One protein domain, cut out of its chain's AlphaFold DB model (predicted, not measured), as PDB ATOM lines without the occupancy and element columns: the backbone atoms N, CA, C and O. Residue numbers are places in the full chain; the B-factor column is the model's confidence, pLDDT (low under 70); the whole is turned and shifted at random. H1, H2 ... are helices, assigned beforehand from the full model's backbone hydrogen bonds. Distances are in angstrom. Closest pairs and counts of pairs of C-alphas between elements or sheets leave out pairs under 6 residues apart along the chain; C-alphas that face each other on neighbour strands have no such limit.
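Overview. This is residues 463 to 529 of the 783 residues of an uncharacterized protein of Eragrostis curvula (weeping love grass) (UniProt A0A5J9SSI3). Two helices, H2 and H3, lie loosely side by side and run opposite ways, and a short helix, H1, bridges them on one side, its first end at H3 and its last end at H2. The opening stretch, residues 463 to 472, lies on the same side of the pair as H1, and the loop of residues 499 to 506 turns the chain back from H2 into H3, the longest helix, which runs along the length of the domain. The printed part has 67 residues with three named helices, in the order H1, H2, H3, and no named strand; its class is all helix. The whole is compact, with a radius of gyration of the C-alphas of 12.1 A, and its outline is elongated, spanning 40 by 23 by 15 A.

Arrangement. After residues 463 to 472, which hold no named element, comes H1, residues 473 to 480. H1 touches H3, residues 507 to 527, and H3 touches H1 with residues 517 to 521 alone. The closest C-alphas of these two helices are those of Leu 473 and Val 517, 5.6 A apart, and their lines are about perpendicular at 81 degrees. A tight link of 4 residues joins H1 to H2, residues 485 to 498. H1 and H2 are close but not clearly touching, with the C-alphas of Leu 480 and Ile 488 the closest at 6.3 A. They run opposite ways at a steep tilt of 63 degrees. H2 and H3 are also close but not clearly touching; their closest C-alphas, those of Arg 496 and Met 511, are 7.7 A apart. These two helices run opposite ways at a shallow tilt of 19 degrees, with their centres 13.7 A apart. In H1, H2 and H3 every O i to N i+4 pair is within hydrogen-bond range.

Along the chain. H1 begins with C-alpha 473 at (48.574, -35.722, -4.290) and measures 10.6 A from its first to its last C-alpha, that of Leu 480. H2 runs from Glu 485 to Cys 498, 20.2 A between those C-alphas, and begins at (41.284, -23.354, -14.817). H3 runs from Asn 507 to Thr 527, 30.1 A from first to last C-alpha, and ends with C-alpha 527 at (56.649, -22.957, -3.720).

Size, cuts and confidence. The two C-alphas farthest apart are those of Leu 503 and Arg 529, at 40.1 A. The first and last printed C-alphas, those of Leu 463 and Arg 529, are 30.2 A apart. The printed part has no cut. The link from H2 to H3, 8 residues, is short, and there is no long link between the helices. The mean pLDDT of the printed part is 82.0, and residues 526 to 529 are under 70.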
ATOM      1  N   LEU A 463      34.324 -33.961 -18.838       71.75
ATOM      2  CA  LEU A 463      34.591 -34.273 -17.434       71.75
ATOM      3  C   LEU A 463      33.584 -35.321 -16.911       71.75
ATOM      4  O   LEU A 463      32.379 -35.129 -17.125       71.75
ATOM      5  N   PRO A 464      34.017 -36.366 -16.176       77.94
ATOM      6  CA  PRO A 464      33.111 -37.291 -15.494       77.94
ATOM      7  C   PRO A 464      32.195 -36.559 -14.505       77.94
ATOM      8  O   PRO A 464      32.615 -35.605 -13.846       77.94
ATOM      9  N   PHE A 465      30.924 -36.960 -14.423       71.12
ATOM     10  CA  PHE A 465      29.955 -36.301 -13.537       71.12
ATOM     11  C   PHE A 465      30.108 -36.744 -12.077       71.12
ATOM     12  O   PHE A 465      30.043 -35.911 -11.180       71.12
ATOM     13  N   VAL A 466      30.365 -38.037 -11.860       78.25
ATOM     14  CA  VAL A 466      30.746 -38.601 -10.561       78.25
ATOM     15  C   VAL A 466      32.262 -38.751 -10.541       78.25
ATOM     16  O   VAL A 466      32.836 -39.338 -11.456       78.25
ATOM     17  N   ILE A 467      32.900 -38.181  -9.519       81.31
ATOM     18  CA  ILE A 467      34.345 -38.248  -9.294       81.31
ATOM     19  C   ILE A 467      34.556 -38.589  -7.818       81.31
ATOM     20  O   ILE A 467      34.108 -37.845  -6.938       81.31
ATOM     21  N   ASP A 468      35.227 -39.705  -7.549       79.75
ATOM     22  CA  ASP A 468      35.620 -40.086  -6.193       79.75
ATOM     23  C   ASP A 468      36.681 -39.124  -5.649       79.75
ATOM     24  O   ASP A 468      37.519 -38.604  -6.390       79.75
ATOM     25  N   ALA A 469      36.641 -38.858  -4.345       82.19
ATOM     26  CA  ALA A 469      37.583 -37.944  -3.708       82.19
ATOM     27  C   ALA A 469      39.017 -38.528  -3.721       82.19
ATOM     28  O   ALA A 469      39.243 -39.555  -3.076       82.19
ATOM     29  N   PRO A 470      39.997 -37.902  -4.410       85.12
ATOM     30  CA  PRO A 470      41.354 -38.435  -4.493       85.12
ATOM     31  C   PRO A 470      42.055 -38.391  -3.131       85.12
ATOM     32  O   PRO A 470      42.023 -37.376  -2.430       85.12
ATOM     33  N   SER A 471      42.704 -39.500  -2.776       83.44
ATOM     34  CA  SER A 471      43.385 -39.697  -1.493       83.44
ATOM     35  C   SER A 471      44.856 -39.276  -1.509       83.44
ATOM     36  O   SER A 471      45.379 -38.917  -0.456       83.44
ATOM     37  N   ASN A 472      45.515 -39.260  -2.675       88.12
ATOM     38  CA  ASN A 472      46.911 -38.838  -2.810       88.12
ATOM     39  C   ASN A 472      47.080 -37.604  -3.705       88.12
ATOM     40  O   ASN A 472      46.339 -37.377  -4.664       88.12
ATOM     41  N   LEU A 473      48.163 -36.857  -3.459       81.31
ATOM     42  CA  LEU A 473      48.574 -35.722  -4.290       81.31
ATOM     43  C   LEU A 473      48.824 -36.108  -5.756       81.31
ATOM     44  O   LEU A 473      48.513 -35.315  -6.638       81.31
ATOM     45  N   LYS A 474      49.358 -37.311  -6.012       82.75
ATOM     46  CA  LYS A 474      49.632 -37.822  -7.368       82.75
ATOM     47  C   LYS A 474      48.345 -38.035  -8.169       82.75
ATOM     48  O   LYS A 474      48.279 -37.678  -9.344       82.75
ATOM     49  N   ASP A 475      47.323 -38.568  -7.507       83.88
ATOM     50  CA  ASP A 475      46.019 -38.851  -8.105       83.88
ATOM     51  C   ASP A 475      45.336 -37.525  -8.459       83.88
ATOM     52  O   ASP A 475      44.904 -37.328  -9.596       83.88
ATOM     53  N   LEU A 476      45.364 -36.558  -7.529       84.00
ATOM     54  CA  LEU A 476      44.873 -35.203  -7.779       84.00
ATOM     55  C   LEU A 476      45.653 -34.501  -8.902       84.00
ATOM     56  O   LEU A 476      45.018 -33.922  -9.776       84.00
ATOM     57  N   SER A 477      46.991 -34.557  -8.941       81.69
ATOM     58  CA  SER A 477      47.743 -33.940 -10.047       81.69
ATOM     59  C   SER A 477      47.380 -34.569 -11.392       81.69
ATOM     60  O   SER A 477      47.068 -33.835 -12.322       81.69
ATOM     61  N   SER A 478      47.274 -35.901 -11.473       84.19
ATOM     62  CA  SER A 478      46.913 -36.591 -12.722       84.19
ATOM     63  C   SER A 478      45.527 -36.202 -13.261       84.19
ATOM     64  O   SER A 478      45.323 -36.147 -14.473       84.19
ATOM     65  N   LEU A 479      44.587 -35.874 -12.367       82.00
ATOM     66  CA  LEU A 479      43.237 -35.421 -12.709       82.00
ATOM     67  C   LEU A 479      43.207 -33.964 -13.215       82.00
ATOM     68  O   LEU A 479      42.328 -33.597 -13.999       82.00
ATOM     69  N   LEU A 480      44.154 -33.138 -12.761       81.06
ATOM     70  CA  LEU A 480      44.243 -31.705 -13.065       81.06
ATOM     71  C   LEU A 480      45.234 -31.383 -14.202       81.06
ATOM     72  O   LEU A 480      45.124 -30.324 -14.826       81.06
ATOM     73  N   ASP A 481      46.184 -32.275 -14.490       80.38
ATOM     74  CA  ASP A 481      47.278 -32.046 -15.433       80.38
ATOM     75  C   ASP A 481      46.772 -31.791 -16.866       80.38
ATOM     76  O   ASP A 481      46.256 -32.654 -17.580       80.38
ATOM     77  N   GLY A 482      46.941 -30.545 -17.315       73.56
ATOM     78  CA  GLY A 482      46.555 -30.101 -18.652       73.56
ATOM     79  C   GLY A 482      45.051 -29.871 -18.862       73.56
ATOM     80  O   GLY A 482      44.626 -29.873 -20.023       73.56
ATOM     81  N   ARG A 483      44.267 -29.682 -17.793       81.06
ATOM     82  CA  ARG A 483      42.884 -29.159 -17.824       81.06
ATOM     83  C   ARG A 483      42.869 -27.622 -17.742       81.06
ATOM     84  O   ARG A 483      43.851 -27.017 -17.310       81.06
ATOM     85  N   SER A 484      41.779 -26.974 -18.161       83.94
ATOM     86  CA  SER A 484      41.629 -25.510 -18.017       83.94
ATOM     87  C   SER A 484      41.290 -25.092 -16.577       83.94
ATOM     88  O   SER A 484      40.719 -25.870 -15.818       83.94
ATOM     89  N   GLU A 485      41.589 -23.848 -16.178       79.06
ATOM     90  CA  GLU A 485      41.284 -23.354 -14.817       79.06
ATOM     91  C   GLU A 485      39.785 -23.462 -14.469       79.06
ATOM     92  O   GLU A 485      39.424 -23.759 -13.329       79.06
ATOM     93  N   THR A 486      38.908 -23.296 -15.463       84.06
ATOM     94  CA  THR A 486      37.457 -23.497 -15.340       84.06
ATOM     95  C   THR A 486      37.075 -24.963 -15.132       84.06
ATOM     96  O   THR A 486      36.254 -25.250 -14.262       84.06
ATOM     97  N   GLU A 487      37.704 -25.896 -15.854       84.44
ATOM     98  CA  GLU A 487      37.509 -27.342 -15.653       84.44
ATOM     99  C   GLU A 487      37.992 -27.785 -14.266       84.44
ATOM    100  O   GLU A 487      37.344 -28.602 -13.623       84.44
ATOM    101  N   ILE A 488      39.095 -27.218 -13.766       84.06
ATOM    102  CA  ILE A 488      39.633 -27.503 -12.425       84.06
ATOM    103  C   ILE A 488      38.629 -27.107 -11.331       84.06
ATOM    104  O   ILE A 488      38.387 -27.878 -10.399       84.06
ATOM    105  N   ILE A 489      38.002 -25.932 -11.450       84.50
ATOM    106  CA  ILE A 489      36.952 -25.482 -10.520       84.50
ATOM    107  C   ILE A 489      35.731 -26.413 -10.588       84.50
ATOM    108  O   ILE A 489      35.146 -26.735  -9.551       84.50
ATOM    109  N   GLU A 490      35.364 -26.878 -11.785       85.00
ATOM    110  CA  GLU A 490      34.237 -27.791 -11.982       85.00
ATOM    111  C   GLU A 490      34.513 -29.213 -11.458       85.00
ATOM    112  O   GLU A 490      33.643 -29.825 -10.842       85.00
ATOM    113  N   ILE A 491      35.737 -29.727 -11.605       85.69
ATOM    114  CA  ILE A 491      36.177 -30.986 -10.983       85.69
ATOM    115  C   ILE A 491      36.028 -30.895  -9.458       85.69
ATOM    116  O   ILE A 491      35.418 -31.765  -8.837       85.69
ATOM    117  N   ILE A 492      36.534 -29.818  -8.846       85.94
ATOM    118  CA  ILE A 492      36.474 -29.625  -7.389       85.94
ATOM    119  C   ILE A 492      35.023 -29.468  -6.907       85.94
ATOM    120  O   ILE A 492      34.676 -29.978  -5.837       85.94
ATOM    121  N   SER A 493      34.154 -28.795  -7.670       85.94
ATOM    122  CA  SER A 493      32.739 -28.664  -7.304       85.94
ATOM    123  C   SER A 493      31.996 -30.002  -7.394       85.94
ATOM    124  O   SER A 493      31.272 -30.335  -6.455       85.94
ATOM    125  N   ARG A 494      32.249 -30.811  -8.434       88.00
ATOM    126  CA  ARG A 494      31.688 -32.166  -8.597       88.00
ATOM    127  C   ARG A 494      32.161 -33.137  -7.512       88.00
ATOM    128  O   ARG A 494      31.338 -33.827  -6.918       88.00
ATOM    129  N   ILE A 495      33.451 -33.133  -7.156       86.88
ATOM    130  CA  ILE A 495      33.964 -33.938  -6.029       86.88
ATOM    131  C   ILE A 495      33.220 -33.574  -4.732       86.88
ATOM    132  O   ILE A 495      32.807 -34.466  -3.987       86.88
ATOM    133  N   ARG A 496      32.984 -32.277  -4.476       85.00
ATOM    134  CA  ARG A 496      32.255 -31.799  -3.287       85.00
ATOM    135  C   ARG A 496      30.767 -32.153  -3.277       85.00
ATOM    136  O   ARG A 496      30.237 -32.397  -2.194       85.00
ATOM    137  N   THR A 497      30.084 -32.162  -4.423       86.06
ATOM    138  CA  THR A 497      28.658 -32.531  -4.489       86.06
ATOM    139  C   THR A 497      28.462 -34.043  -4.389       86.06
ATOM    140  O   THR A 497      27.636 -34.484  -3.589       86.06
ATOM    141  N   CYS A 498      29.250 -34.835  -5.121       84.25
ATOM    142  CA  CYS A 498      29.165 -36.299  -5.110       84.25
ATOM    143  C   CYS A 498      29.582 -36.909  -3.763       84.25
ATOM    144  O   CYS A 498      28.933 -37.836  -3.288       84.25
ATOM    145  N   ASN A 499      30.606 -36.358  -3.103       83.62
ATOM    146  CA  ASN A 499      31.106 -36.848  -1.813       83.62
ATOM    147  C   ASN A 499      30.597 -35.992  -0.636       83.62
ATOM    148  O   ASN A 499      31.331 -35.726   0.315       83.62
ATOM    149  N   SER A 500      29.355 -35.499  -0.690       82.81
ATOM    150  CA  SER A 500      28.817 -34.690   0.411       82.81
ATOM    151  C   SER A 500      28.502 -35.543   1.652       82.81
ATOM    152  O   SER A 500      28.067 -36.693   1.552       82.81
ATOM    153  N   ILE A 501      28.686 -34.958   2.842       83.94
ATOM    154  CA  ILE A 501      28.445 -35.615   4.147       83.94
ATOM    155  C   ILE A 501      26.957 -35.980   4.331       83.94
ATOM    156  O   ILE A 501      26.631 -36.902   5.068       83.94
ATOM    157  N   ARG A 502      26.050 -35.297   3.618       81.88
ATOM    158  CA  ARG A 502      24.602 -35.577   3.631       81.88
ATOM    159  C   ARG A 502      24.214 -36.870   2.904       81.88
ATOM    160  O   ARG A 502      23.100 -37.333   3.102       81.88
ATOM    161  N   LEU A 503      25.086 -37.411   2.049       84.94
ATOM    162  CA  LEU A 503      24.813 -38.629   1.275       84.94
ATOM    163  C   LEU A 503      25.250 -39.901   2.016       84.94
ATOM    164  O   LEU A 503      24.563 -40.911   1.934       84.94
ATOM    165  N   ALA A 504      26.378 -39.853   2.732       83.06
ATOM    166  CA  ALA A 504      26.889 -40.960   3.540       83.06
ATOM    167  C   ALA A 504      27.857 -40.449   4.620       83.06
ATOM    168  O   ALA A 504      28.658 -39.546   4.362       83.06
ATOM    169  N   ALA A 505      27.848 -41.069   5.804       82.56
ATOM    170  CA  ALA A 505      28.729 -40.692   6.916       82.56
ATOM    171  C   ALA A 505      30.226 -40.884   6.588       82.56
ATOM    172  O   ALA A 505      31.058 -40.047   6.944       82.56
ATOM    173  N   GLU A 506      30.567 -41.932   5.829       83.81
ATOM    174  CA  GLU A 506      31.935 -42.228   5.367       83.81
ATOM    175  C   GLU A 506      32.576 -41.075   4.581       83.81
ATOM    176  O   GLU A 506      33.792 -40.859   4.644       83.81
ATOM    177  N   ASN A 507      31.759 -40.286   3.874       86.31
ATOM    178  CA  ASN A 507      32.233 -39.164   3.069       86.31
ATOM    179  C   ASN A 507      32.908 -38.077   3.919       86.31
ATOM    180  O   ASN A 507      33.724 -37.322   3.391       86.31
ATOM    181  N   ARG A 508      32.652 -38.019   5.237       85.12
ATOM    182  CA  ARG A 508      33.361 -37.116   6.158       85.12
ATOM    183  C   ARG A 508      34.868 -37.386   6.170       85.12
ATOM    184  O   ARG A 508      35.643 -36.440   6.049       85.12
ATOM    185  N   ARG A 509      35.285 -38.661   6.245       86.25
ATOM    186  CA  ARG A 509      36.708 -39.057   6.217       86.25
ATOM    187  C   ARG A 509      37.327 -38.745   4.848       86.25
ATOM    188  O   ARG A 509      38.367 -38.094   4.784       86.25
ATOM    189  N   LYS A 510      36.640 -39.111   3.757       85.81
ATOM    190  CA  LYS A 510      37.073 -38.838   2.370       85.81
ATOM    191  C   LYS A 510      37.283 -37.337   2.109       85.81
ATOM    192  O   LYS A 510      38.319 -36.939   1.587       85.81
ATOM    193  N   MET A 511      36.338 -36.494   2.531       85.94
ATOM    194  CA  MET A 511      36.404 -35.039   2.343       85.94
ATOM    195  C   MET A 511      37.506 -34.378   3.188       85.94
ATOM    196  O   MET A 511      38.124 -33.414   2.740       85.94
ATOM    197  N   GLN A 512      37.789 -34.901   4.387       86.38
ATOM    198  CA  GLN A 512      38.884 -34.423   5.239       86.38
ATOM    199  C   GLN A 512      40.260 -34.722   4.625       86.38
ATOM    200  O   GLN A 512      41.105 -33.827   4.570       86.38
ATOM    201  N   VAL A 513      40.467 -35.938   4.102       89.19
ATOM    202  CA  VAL A 513      41.693 -36.297   3.364       89.19
ATOM    203  C   VAL A 513      41.833 -35.428   2.113       89.19
ATOM    204  O   VAL A 513      42.869 -34.791   1.926       89.19
ATOM    205  N   PHE A 514      40.770 -35.305   1.310       88.69
ATOM    206  CA  PHE A 514      40.765 -34.470   0.106       88.69
ATOM    207  C   PHE A 514      41.112 -33.000   0.392       88.69
ATOM    208  O   PHE A 514      41.871 -32.393  -0.361       88.69
ATOM    209  N   TYR A 515      40.625 -32.426   1.498       87.44
ATOM    210  CA  TYR A 515      40.992 -31.071   1.919       87.44
ATOM    211  C   TYR A 515      42.493 -30.938   2.235       87.44
ATOM    212  O   TYR A 515      43.125 -29.966   1.814       87.44
ATOM    213  N   GLY A 516      43.086 -31.933   2.906       85.19
ATOM    214  CA  GLY A 516      44.533 -31.998   3.139       85.19
ATOM    215  C   GLY A 516      45.340 -32.083   1.837       85.19
ATOM    216  O   GLY A 516      46.292 -31.326   1.648       85.19
ATOM    217  N   VAL A 517      44.913 -32.932   0.897       88.12
ATOM    218  CA  VAL A 517      45.544 -33.070  -0.428       88.12
ATOM    219  C   VAL A 517      45.420 -31.777  -1.250       88.12
ATOM    220  O   VAL A 517      46.382 -31.364  -1.899       88.12
ATOM    221  N   LEU A 518      44.279 -31.082  -1.182       84.88
ATOM    222  CA  LEU A 518      44.063 -29.790  -1.843       84.88
ATOM    223  C   LEU A 518      44.996 -28.696  -1.285       84.88
ATOM    224  O   LEU A 518      45.578 -27.927  -2.053       84.88
ATOM    225  N   LEU A 519      45.176 -28.645   0.041       82.69
ATOM    226  CA  LEU A 519      46.144 -27.756   0.696       82.69
ATOM    227  C   LEU A 519      47.586 -28.082   0.284       82.69
ATOM    228  O   LEU A 519      48.360 -27.171  -0.010       82.69
ATOM    229  N   GLN A 520      47.942 -29.367   0.204       83.06
ATOM    230  CA  GLN A 520      49.265 -29.805  -0.242       83.06
ATOM    231  C   GLN A 520      49.526 -29.421  -1.709       83.06
ATOM    232  O   GLN A 520      50.587 -28.883  -2.029       83.06
ATOM    233  N   TYR A 521      48.540 -29.609  -2.591       83.56
ATOM    234  CA  TYR A 521      48.595 -29.162  -3.984       83.56
ATOM    235  C   TYR A 521      48.777 -27.641  -4.082       83.56
ATOM    236  O   TYR A 521      49.628 -27.160  -4.837       83.56
ATOM    237  N   PHE A 522      48.066 -26.868  -3.256       78.38
ATOM    238  CA  PHE A 522      48.265 -25.424  -3.170       78.38
ATOM    239  C   PHE A 522      49.685 -25.051  -2.705       78.38
ATOM    240  O   PHE A 522      50.306 -24.162  -3.292       78.38
ATOM    241  N   ALA A 523      50.229 -25.733  -1.695       77.19
ATOM    242  CA  ALA A 523      51.583 -25.491  -1.190       77.19
ATOM    243  C   ALA A 523      52.663 -25.777  -2.253       77.19
ATOM    244  O   ALA A 523      53.593 -24.982  -2.429       77.19
ATOM    245  N   VAL A 524      52.508 -26.850  -3.037       81.25
ATOM    246  CA  VAL A 524      53.370 -27.133  -4.199       81.25
ATOM    247  C   VAL A 524      53.235 -26.028  -5.255       81.25
ATOM    248  O   VAL A 524      54.234 -25.479  -5.715       81.25
ATOM    249  N   LEU A 525      52.011 -25.605  -5.586       71.62
ATOM    250  CA  LEU A 525      51.760 -24.499  -6.520       71.62
ATOM    251  C   LEU A 525      52.300 -23.136  -6.049       71.62
ATOM    252  O   LEU A 525      52.529 -22.257  -6.890       71.62
ATOM    253  N   ALA A 526      52.460 -22.936  -4.740       66.56
ATOM    254  CA  ALA A 526      52.995 -21.722  -4.128       66.56
ATOM    255  C   ALA A 526      54.533 -21.683  -4.142       66.56
ATOM    256  O   ALA A 526      55.111 -20.641  -4.459       66.56
ATOM    257  N   THR A 527      55.184 -22.817  -3.861       68.69
ATOM    258  CA  THR A 527      56.649 -22.957  -3.720       68.69
ATOM    259  C   THR A 527      57.422 -23.003  -5.045       68.69
ATOM    260  O   THR A 527      58.640 -22.834  -5.049       68.69
ATOM    261  N   GLN A 528      56.736 -23.135  -6.187       67.31
ATOM    262  CA  GLN A 528      57.322 -23.165  -7.543       67.31
ATOM    263  C   GLN A 528      58.186 -21.945  -7.936       67.31
ATOM    264  O   GLN A 528      58.861 -21.989  -8.966       67.31
ATOM    265  N   ARG A 529      58.182 -20.845  -7.171       60.91
ATOM    266  CA  ARG A 529      59.114 -19.718  -7.352       60.91
ATOM    267  C   ARG A 529      59.659 -19.257  -6.004       60.91
ATOM    268  O   ARG A 529      58.885 -18.890  -5.128       60.91
TER     269      ARG A 529